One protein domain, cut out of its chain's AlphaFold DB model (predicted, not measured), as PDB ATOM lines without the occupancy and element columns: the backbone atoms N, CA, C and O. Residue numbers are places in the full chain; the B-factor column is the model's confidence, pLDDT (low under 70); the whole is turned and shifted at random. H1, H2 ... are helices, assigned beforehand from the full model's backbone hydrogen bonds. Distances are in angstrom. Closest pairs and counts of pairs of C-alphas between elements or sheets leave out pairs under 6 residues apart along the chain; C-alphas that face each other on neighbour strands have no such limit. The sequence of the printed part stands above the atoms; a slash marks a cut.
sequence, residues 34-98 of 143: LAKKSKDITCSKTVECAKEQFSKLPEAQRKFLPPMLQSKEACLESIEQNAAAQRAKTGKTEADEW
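Overview. This is residues 34 to 98 of the 143 residues of an uncharacterized protein of Leptospira tipperaryensis (UniProt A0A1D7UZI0). Two long helices meet steeply, H4 starting beside the middle of H1, with short H3 at the join. H2 and H5 mark opposite ends. The 65 printed residues, with five named helices, H1 to H5 in order, form an all-helix, loose whole, radius of gyration of the C-alphas 14.5 A, spans 44 by 23 by 14 A.

Arrangement. H1, residues 34 to 54, touches H4, residues 72 to 90, at residues 39 to 47 and 72 to 79 alone, opposite ways at a steep tilt of 54 degrees; closest C-alphas are Cys 43 and Lys 72, 5.3 A. Both have every O i to N i+4 pair within hydrogen-bond range; H5, residues 94 to 98, has 0 of 1 but 2 of 2 O i to N i+3.

Along the chain. H1 runs 29.3 A from C-alpha 34 (15.240, -35.340, 19.799). H4, 27.1 A, ends at C-alpha 90 (0.987, -51.043, 11.616). H2 is residues 59 to 62, H3 67 to 70.

Size, cuts and confidence. The links are tight; no printed residue is under 70 pLDDT.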
ATOM      1  N   LEU A  34      14.279 -35.255  20.897       91.88
ATOM      2  CA  LEU A  34      15.240 -35.340  19.799       91.88
ATOM      3  C   LEU A  34      14.552 -35.631  18.468       91.88
ATOM      4  O   LEU A  34      14.935 -35.048  17.460       91.88
ATOM      5  N   ALA A  35      13.508 -36.457  18.449       90.31
ATOM      6  CA  ALA A  35      12.732 -36.741  17.251       90.31
ATOM      7  C   ALA A  35      11.980 -35.508  16.735       90.31
ATOM      8  O   ALA A  35      11.900 -35.292  15.529       90.31
ATOM      9  N   LYS A  36      11.447 -34.658  17.620       91.25
ATOM     10  CA  LYS A  36      10.848 -33.378  17.202       91.25
ATOM     11  C   LYS A  36      11.908 -32.459  16.601       91.25
ATOM     12  O   LYS A  36      11.712 -31.922  15.511       91.25
ATOM     13  N   LYS A  37      13.057 -32.333  17.270       93.25
ATOM     14  CA  LYS A  37      14.168 -31.507  16.787       93.25
ATOM     15  C   LYS A  37      14.755 -32.042  15.474       93.25
ATOM     16  O   LYS A  37      15.085 -31.261  14.587       93.25
ATOM     17  N   SER A  38      14.841 -33.360  15.303       92.06
ATOM     18  CA  SER A  38      15.369 -33.979  14.086       92.06
ATOM     19  C   SER A  38      14.478 -33.721  12.875       92.06
ATOM     20  O   SER A  38      15.014 -33.465  11.798       92.06
ATOM     21  N   LYS A  39      13.146 -33.698  13.034       92.94
ATOM     22  CA  LYS A  39      12.216 -33.275  11.969       92.94
ATOM     23  C   LYS A  39      12.492 -31.838  11.531       92.94
ATOM     24  O   LYS A  39      12.598 -31.577  10.335       92.94
ATOM     25  N   ASP A  40      12.668 -30.933  12.492       94.38
ATOM     26  CA  ASP A  40      12.956 -29.521  12.229       94.38
ATOM     27  C   ASP A  40      14.259 -29.334  11.434       94.38
ATOM     28  O   ASP A  40      14.260 -28.695  10.377       94.38
ATOM     29  N   ILE A  41      15.341 -29.975  11.892       94.00
ATOM     30  CA  ILE A  41      16.651 -29.968  11.224       94.00
ATOM     31  C   ILE A  41      16.542 -30.576   9.827       94.00
ATOM     32  O   ILE A  41      17.021 -29.985   8.862       94.00
ATOM     33  N   THR A  42      15.906 -31.744   9.709       92.62
ATOM     34  CA  THR A  42      15.782 -32.475   8.440       92.62
ATOM     35  C   THR A  42      15.046 -31.632   7.411       92.62
ATOM     36  O   THR A  42      15.517 -31.498   6.284       92.62
ATOM     37  N   CYS A  43      13.928 -31.013   7.788       94.81
ATOM     38  CA  CYS A  43      13.175 -30.152   6.886       94.81
ATOM     39  C   CYS A  43      13.917 -28.860   6.546       94.81
ATOM     40  O   CYS A  43      13.916 -28.451   5.386       94.81
ATOM     41  N   SER A  44      14.616 -28.261   7.514       94.12
ATOM     42  CA  SER A  44      15.486 -27.109   7.255       94.12
ATOM     43  C   SER A  44      16.563 -27.451   6.218       94.12
ATOM     44  O   SER A  44      16.668 -26.780   5.193       94.12
ATOM     45  N   LYS A  45      17.284 -28.562   6.419       93.12
ATOM     46  CA  LYS A  45      18.335 -29.046   5.512       93.12
ATOM     47  C   LYS A  45      17.801 -29.461   4.150       93.12
ATOM     48  O   LYS A  45      18.433 -29.184   3.138       93.12
ATOM     49  N   THR A  46      16.620 -30.068   4.106       91.88
ATOM     50  CA  THR A  46      15.956 -30.449   2.854       91.88
ATOM     51  C   THR A  46      15.660 -29.221   2.001       91.88
ATOM     52  O   THR A  46      15.983 -29.206   0.816       91.88
ATOM     53  N   VAL A  47      15.096 -28.168   2.597       91.81
ATOM     54  CA  VAL A  47      14.781 -26.921   1.885       91.81
ATOM     55  C   VAL A  47      16.047 -26.138   1.541       91.81
ATOM     56  O   VAL A  47      16.132 -25.587   0.445       91.81
ATOM     57  N   GLU A  48      17.040 -26.094   2.433       91.44
ATOM     58  CA  GLU A  48      18.370 -25.527   2.158       91.44
ATOM     59  C   GLU A  48      18.971 -26.180   0.907       91.44
ATOM     60  O   GLU A  48      19.294 -25.498  -0.067       91.44
ATOM     61  N   CYS A  49      19.004 -27.514   0.888       91.00
ATOM     62  CA  CYS A  49      19.504 -28.293  -0.230       91.00
ATOM     63  C   CYS A  49      18.710 -28.104  -1.516       91.00
ATOM     64  O   CYS A  49      19.287 -27.919  -2.588       91.00
ATOM     65  N   ALA A  50      17.383 -28.131  -1.417       89.56
ATOM     66  CA  ALA A  50      16.501 -27.892  -2.544       89.56
ATOM     67  C   ALA A  50      16.764 -26.507  -3.144       89.56
ATOM     68  O   ALA A  50      16.928 -26.379  -4.353       89.56
ATOM     69  N   LYS A  51      16.882 -25.465  -2.320       87.06
ATOM     70  CA  LYS A  51      17.204 -24.116  -2.797       87.06
ATOM     71  C   LYS A  51      18.559 -24.077  -3.493       87.06
ATOM     72  O   LYS A  51      18.647 -23.507  -4.576       87.06
ATOM     73  N   GLU A  52      19.591 -24.703  -2.934       89.00
ATOM     74  CA  GLU A  52      20.914 -24.741  -3.563       89.00
ATOM     75  C   GLU A  52      20.872 -25.442  -4.932       89.00
ATOM     76  O   GLU A  52      21.354 -24.895  -5.926       89.00
ATOM     77  N   GLN A  53      20.225 -26.606  -5.015       84.69
ATOM     78  CA  GLN A  53      20.125 -27.389  -6.250       84.69
ATOM     79  C   GLN A  53      19.232 -26.725  -7.301       84.69
ATOM     80  O   GLN A  53      19.602 -26.619  -8.471       84.69
ATOM     81  N   PHE A  54      18.064 -26.236  -6.891       82.56
ATOM     82  CA  PHE A  54      17.043 -25.710  -7.793       82.56
ATOM     83  C   PHE A  54      17.159 -24.209  -8.053       82.56
ATOM     84  O   PHE A  54      16.488 -23.694  -8.949       82.56
ATOM     85  N   SER A  55      18.052 -23.497  -7.356       81.50
ATOM     86  CA  SER A  55      18.437 -22.132  -7.740       81.50
ATOM     87  C   SER A  55      18.919 -22.074  -9.196       81.50
ATOM     88  O   SER A  55      18.667 -21.089  -9.886       81.50
ATOM     89  N   LYS A  56      19.513 -23.171  -9.681       79.94
ATOM     90  CA  LYS A  56      20.005 -23.345 -11.052       79.94
ATOM     91  C   LYS A  56      18.904 -23.665 -12.069       79.94
ATOM     92  O   LYS A  56      19.167 -23.615 -13.267       79.94
ATOM     93  N   LEU A  57      17.689 -23.996 -11.620       79.44
ATOM     94  CA  LEU A  57      16.561 -24.263 -12.511       79.44
ATOM     95  C   LEU A  57      15.849 -22.963 -12.921       79.44
ATOM     96  O   LEU A  57      15.678 -22.069 -12.081       79.44
ATOM     97  N   PRO A  58      15.348 -22.882 -14.171       82.12
ATOM     98  CA  PRO A  58      14.446 -21.819 -14.601       82.12
ATOM     99  C   PRO A  58      13.195 -21.737 -13.719       82.12
ATOM    100  O   PRO A  58      12.669 -22.757 -13.270       82.12
ATOM    101  N   GLU A  59      12.658 -20.532 -13.529       80.31
ATOM    102  CA  GLU A  59      11.483 -20.279 -12.680       80.31
ATOM    103  C   GLU A  59      10.272 -21.143 -13.071       80.31
ATOM    104  O   GLU A  59       9.613 -21.738 -12.217       80.31
ATOM    105  N   ALA A  60      10.062 -21.331 -14.378       81.56
ATOM    106  CA  ALA A  60       9.006 -22.182 -14.921       81.56
ATOM    107  C   ALA A  60       9.115 -23.662 -14.506       81.56
ATOM    108  O   ALA A  60       8.114 -24.374 -14.575       81.56
ATOM    109  N   GLN A  61      10.294 -24.130 -14.082       81.75
ATOM    110  CA  GLN A  61      10.516 -25.497 -13.606       81.75
ATOM    111  C   GLN A  61      10.391 -25.620 -12.080       81.75
ATOM    112  O   GLN A  61      10.004 -26.675 -11.582       81.75
ATOM    113  N   ARG A  62      10.628 -24.535 -11.328       78.25
ATOM    114  CA  ARG A  62      10.537 -24.529  -9.855       78.25
ATOM    115  C   ARG A  62       9.131 -24.852  -9.339       78.25
ATOM    116  O   ARG A  62       8.996 -25.438  -8.272       78.25
ATOM    117  N   LYS A  63       8.088 -24.553 -10.123       79.94
ATOM    118  CA  LYS A  63       6.691 -24.896  -9.796       79.94
ATOM    119  C   LYS A  63       6.400 -26.405  -9.758       79.94
ATOM    120  O   LYS A  63       5.370 -26.798  -9.225       79.94
ATOM    121  N   PHE A  64       7.272 -27.237 -10.332       83.88
ATOM    122  CA  PHE A  64       7.125 -28.697 -10.326       83.88
ATOM    123  C   PHE A  64       7.872 -29.371  -9.173       83.88
ATOM    124  O   PHE A  64       7.843 -30.596  -9.059       83.88
ATOM    125  N   LEU A  65       8.548 -28.599  -8.318       84.56
ATOM    126  CA  LEU A  65       9.177 -29.157  -7.132       84.56
ATOM    127  C   LEU A  65       8.107 -29.755  -6.213       84.56
ATOM    128  O   LEU A  65       7.063 -29.135  -6.019       84.56
ATOM    129  N   PRO A  66       8.341 -30.928  -5.609       89.31
ATOM    130  CA  PRO A  66       7.453 -31.446  -4.579       89.31
ATOM    131  C   PRO A  66       7.249 -30.415  -3.455       89.31
ATOM    132  O   PRO A  66       8.231 -29.781  -3.059       89.31
ATOM    133  N   PRO A  67       6.034 -30.260  -2.891       89.19
ATOM    134  CA  PRO A  67       5.759 -29.270  -1.842       89.19
ATOM    135  C   PRO A  67       6.730 -29.337  -0.655       89.19
ATOM    136  O   PRO A  67       7.210 -28.307  -0.194       89.19
ATOM    137  N   MET A  68       7.122 -30.547  -0.237       91.44
ATOM    138  CA  MET A  68       8.106 -30.777   0.834       91.44
ATOM    139  C   MET A  68       9.500 -30.177   0.570       91.44
ATOM    140  O   MET A  68      10.289 -30.034   1.494       91.44
ATOM    141  N   LEU A  69       9.832 -29.849  -0.680       90.81
ATOM    142  CA  LEU A  69      11.091 -29.190  -1.043       90.81
ATOM    143  C   LEU A  69      10.935 -27.668  -1.163       90.81
ATOM    144  O   LEU A  69      11.933 -26.953  -1.243       90.81
ATOM    145  N   GLN A  70       9.698 -27.171  -1.202       87.81
ATOM    146  CA  GLN A  70       9.397 -25.754  -1.403       87.81
ATOM    147  C   GLN A  70       9.408 -24.968  -0.089       87.81
ATOM    148  O   GLN A  70       9.858 -23.821  -0.068       87.81
ATOM    149  N   SER A  71       8.940 -25.571   1.007       91.38
ATOM    150  CA  SER A  71       8.899 -24.924   2.319       91.38
ATOM    151  C   SER A  71       9.140 -25.902   3.464       91.38
ATOM    152  O   SER A  71       8.975 -27.119   3.334       91.38
ATOM    153  N   LYS A  72       9.556 -25.352   4.609       93.50
ATOM    154  CA  LYS A  72       9.829 -26.137   5.814       93.50
ATOM    155  C   LYS A  72       8.529 -26.702   6.380       93.50
ATOM    156  O   LYS A  72       8.492 -27.851   6.805       93.50
ATOM    157  N   GLU A  73       7.465 -25.912   6.323       95.50
ATOM    158  CA  GLU A  73       6.129 -26.244   6.806       95.50
ATOM    159  C   GLU A  73       5.546 -27.426   6.026       95.50
ATOM    160  O   GLU A  73       5.105 -28.397   6.632       95.50
ATOM    161  N   ALA A  74       5.645 -27.407   4.692       94.81
ATOM    162  CA  ALA A  74       5.168 -28.504   3.851       94.81
ATOM    163  C   ALA A  74       5.983 -29.792   4.059       94.81
ATOM    164  O   ALA A  74       5.448 -30.898   3.967       94.81
ATOM    165  N   CYS A  75       7.282 -29.673   4.355       95.94
ATOM    166  CA  CYS A  75       8.098 -30.822   4.737       95.94
ATOM    167  C   CYS A  75       7.652 -31.420   6.078       95.94
ATOM    168  O   CYS A  75       7.470 -32.635   6.168       95.94
ATOM    169  N   LEU A  76       7.449 -30.584   7.101       95.88
ATOM    170  CA  LEU A  76       7.004 -31.033   8.422       95.88
ATOM    171  C   LEU A  76       5.642 -31.722   8.333       95.88
ATOM    172  O   LEU A  76       5.498 -32.842   8.821       95.88
ATOM    173  N   GLU A  77       4.692 -31.108   7.628       96.00
ATOM    174  CA  GLU A  77       3.373 -31.689   7.379       96.00
ATOM    175  C   GLU A  77       3.490 -33.047   6.673       96.00
ATOM    176  O   GLU A  77       2.882 -34.028   7.099       96.00
ATOM    177  N   SER A  78       4.331 -33.145   5.637       95.19
ATOM    178  CA  SER A  78       4.549 -34.407   4.928       95.19
ATOM    179  C   SER A  78       5.119 -35.497   5.841       95.19
ATOM    180  O   SER A  78       4.682 -36.649   5.777       95.19
ATOM    181  N   ILE A  79       6.068 -35.163   6.720       93.56
ATOM    182  CA  ILE A  79       6.618 -36.120   7.689       93.56
ATOM    183  C   ILE A  79       5.541 -36.571   8.681       93.56
ATOM    184  O   ILE A  79       5.449 -37.763   8.982       93.56
ATOM    185  N   GLU A  80       4.718 -35.654   9.186       93.00
ATOM    186  CA  GLU A  80       3.649 -35.968  10.138       93.00
ATOM    187  C   GLU A  80       2.554 -36.836   9.520       93.00
ATOM    188  O   GLU A  80       2.180 -37.855  10.106       93.00
ATOM    189  N   GLN A  81       2.100 -36.498   8.312       94.06
ATOM    190  CA  GLN A  81       1.131 -37.298   7.565       94.06
ATOM    191  C   GLN A  81       1.668 -38.705   7.290       94.06
ATOM    192  O   GLN A  81       0.958 -39.694   7.494       94.06
ATOM    193  N   ASN A  82       2.937 -38.823   6.887       92.31
ATOM    194  CA  ASN A  82       3.572 -40.120   6.672       92.31
ATOM    195  C   ASN A  82       3.664 -40.934   7.969       92.31
ATOM    196  O   ASN A  82       3.332 -42.119   7.964       92.31
ATOM    197  N   ALA A  83       4.065 -40.315   9.083       90.62
ATOM    198  CA  ALA A  83       4.114 -40.984  10.380       90.62
ATOM    199  C   ALA A  83       2.721 -41.473  10.813       90.62
ATOM    200  O   ALA A  83       2.561 -42.638  11.176       90.62
ATOM    201  N   ALA A  84       1.691 -40.629  10.698       93.00
ATOM    202  CA  ALA A  84       0.311 -40.997  11.004       93.00
ATOM    203  C   ALA A  84      -0.186 -42.159  10.125       93.00
ATOM    204  O   ALA A  84      -0.749 -43.129  10.635       93.00
ATOM    205  N   ALA A  85       0.089 -42.116   8.818       94.00
ATOM    206  CA  ALA A  85      -0.281 -43.183   7.893       94.00
ATOM    207  C   ALA A  85       0.427 -44.512   8.215       94.00
ATOM    208  O   ALA A  85      -0.184 -45.577   8.119       94.00
ATOM    209  N   GLN A  86       1.702 -44.481   8.616       92.31
ATOM    210  CA  GLN A  86       2.437 -45.686   9.021       92.31
ATOM    211  C   GLN A  86       1.892 -46.289  10.316       92.31
ATOM    212  O   GLN A  86       1.743 -47.510  10.420       92.31
ATOM    213  N   ARG A  87       1.531 -45.449  11.288       92.69
ATOM    214  CA  ARG A  87       0.883 -45.896  12.528       92.69
ATOM    215  C   ARG A  87      -0.472 -46.537  12.249       92.69
ATOM    216  O   ARG A  87      -0.718 -47.647  12.708       92.69
ATOM    217  N   ALA A  88      -1.285 -45.924  11.388       93.62
ATOM    218  CA  ALA A  88      -2.563 -46.495  10.959       93.62
ATOM    219  C   ALA A  88      -2.408 -47.871  10.280       93.62
ATOM    220  O   ALA A  88      -3.234 -48.754  10.487       93.62
ATOM    221  N   LYS A  89      -1.334 -48.081   9.504       93.62
ATOM    222  CA  LYS A  89      -1.057 -49.364   8.833       93.62
ATOM    223  C   LYS A  89      -0.532 -50.451   9.768       93.62
ATOM    224  O   LYS A  89      -0.800 -51.625   9.543       93.62
ATOM    225  N   THR A  90       0.270 -50.080  10.761       92.62
ATOM    226  CA  THR A  90       0.987 -51.043  11.616       92.62
ATOM    227  C   THR A  90       0.308 -51.288  12.959       92.62
ATOM    228  O   THR A  90       0.686 -52.225  13.658       92.62
ATOM    229  N   GLY A  91      -0.649 -50.439  13.346       90.94
ATOM    230  CA  GLY A  91      -1.246 -50.433  14.682       90.94
ATOM    231  C   GLY A  91      -0.300 -49.943  15.783       90.94
ATOM    232  O   GLY A  91      -0.686 -49.941  16.947       90.94
ATOM    233  N   LYS A  92       0.929 -49.531  15.438       90.81
ATOM    234  CA  LYS A  92       1.900 -48.994  16.394       90.81
ATOM    235  C   LYS A  92       1.531 -47.570  16.787       90.81
ATOM    236  O   LYS A  92       1.150 -46.758  15.946       90.81
ATOM    237  N   THR A  93       1.693 -47.264  18.062       88.56
ATOM    238  CA  THR A  93       1.559 -45.919  18.617       88.56
ATOM    239  C   THR A  93       2.890 -45.171  18.568       88.56
ATOM    240  O   THR A  93       3.945 -45.765  18.354       88.56
ATOM    241  N   GLU A  94       2.871 -43.860  18.812       83.12
ATOM    242  CA  GLU A  94       4.111 -43.092  18.998       83.12
ATOM    243  C   GLU A  94       4.927 -43.609  20.195       83.12
ATOM    244  O   GLU A  94       6.150 -43.613  20.147       83.12
ATOM    245  N   ALA A  95       4.276 -44.113  21.248       84.25
ATOM    246  CA  ALA A  95       4.979 -44.692  22.394       84.25
ATOM    247  C   ALA A  95       5.775 -45.955  22.012       84.25
ATOM    248  O   ALA A  95       6.870 -46.177  22.533       84.25
ATOM    249  N   ASP A  96       5.275 -46.745  21.057       88.31
ATOM    250  CA  ASP A  96       5.958 -47.945  20.561       88.31
ATOM    251  C   ASP A  96       7.243 -47.630  19.781       88.31
ATOM    252  O   ASP A  96       8.088 -48.511  19.623       88.31
ATOM    253  N   GLU A  97       7.406 -46.396  19.296       84.88
ATOM    254  CA  GLU A  97       8.617 -45.940  18.597       84.88
ATOM    255  C   GLU A  97       9.784 -45.721  19.570       84.88
ATOM    256  O   GLU A  97      10.946 -45.841  19.183       84.88
ATOM    257  N   TRP A  98       9.483 -45.465  20.848       87.25
ATOM    258  CA  TRP A  98      10.470 -45.115  21.874       87.25
ATOM    259  C   TRP A  98      10.664 -46.196  22.938       87.25
ATOM    260  O   TRP A  98      11.492 -46.030  23.829       87.25
TER     261      TRP A  98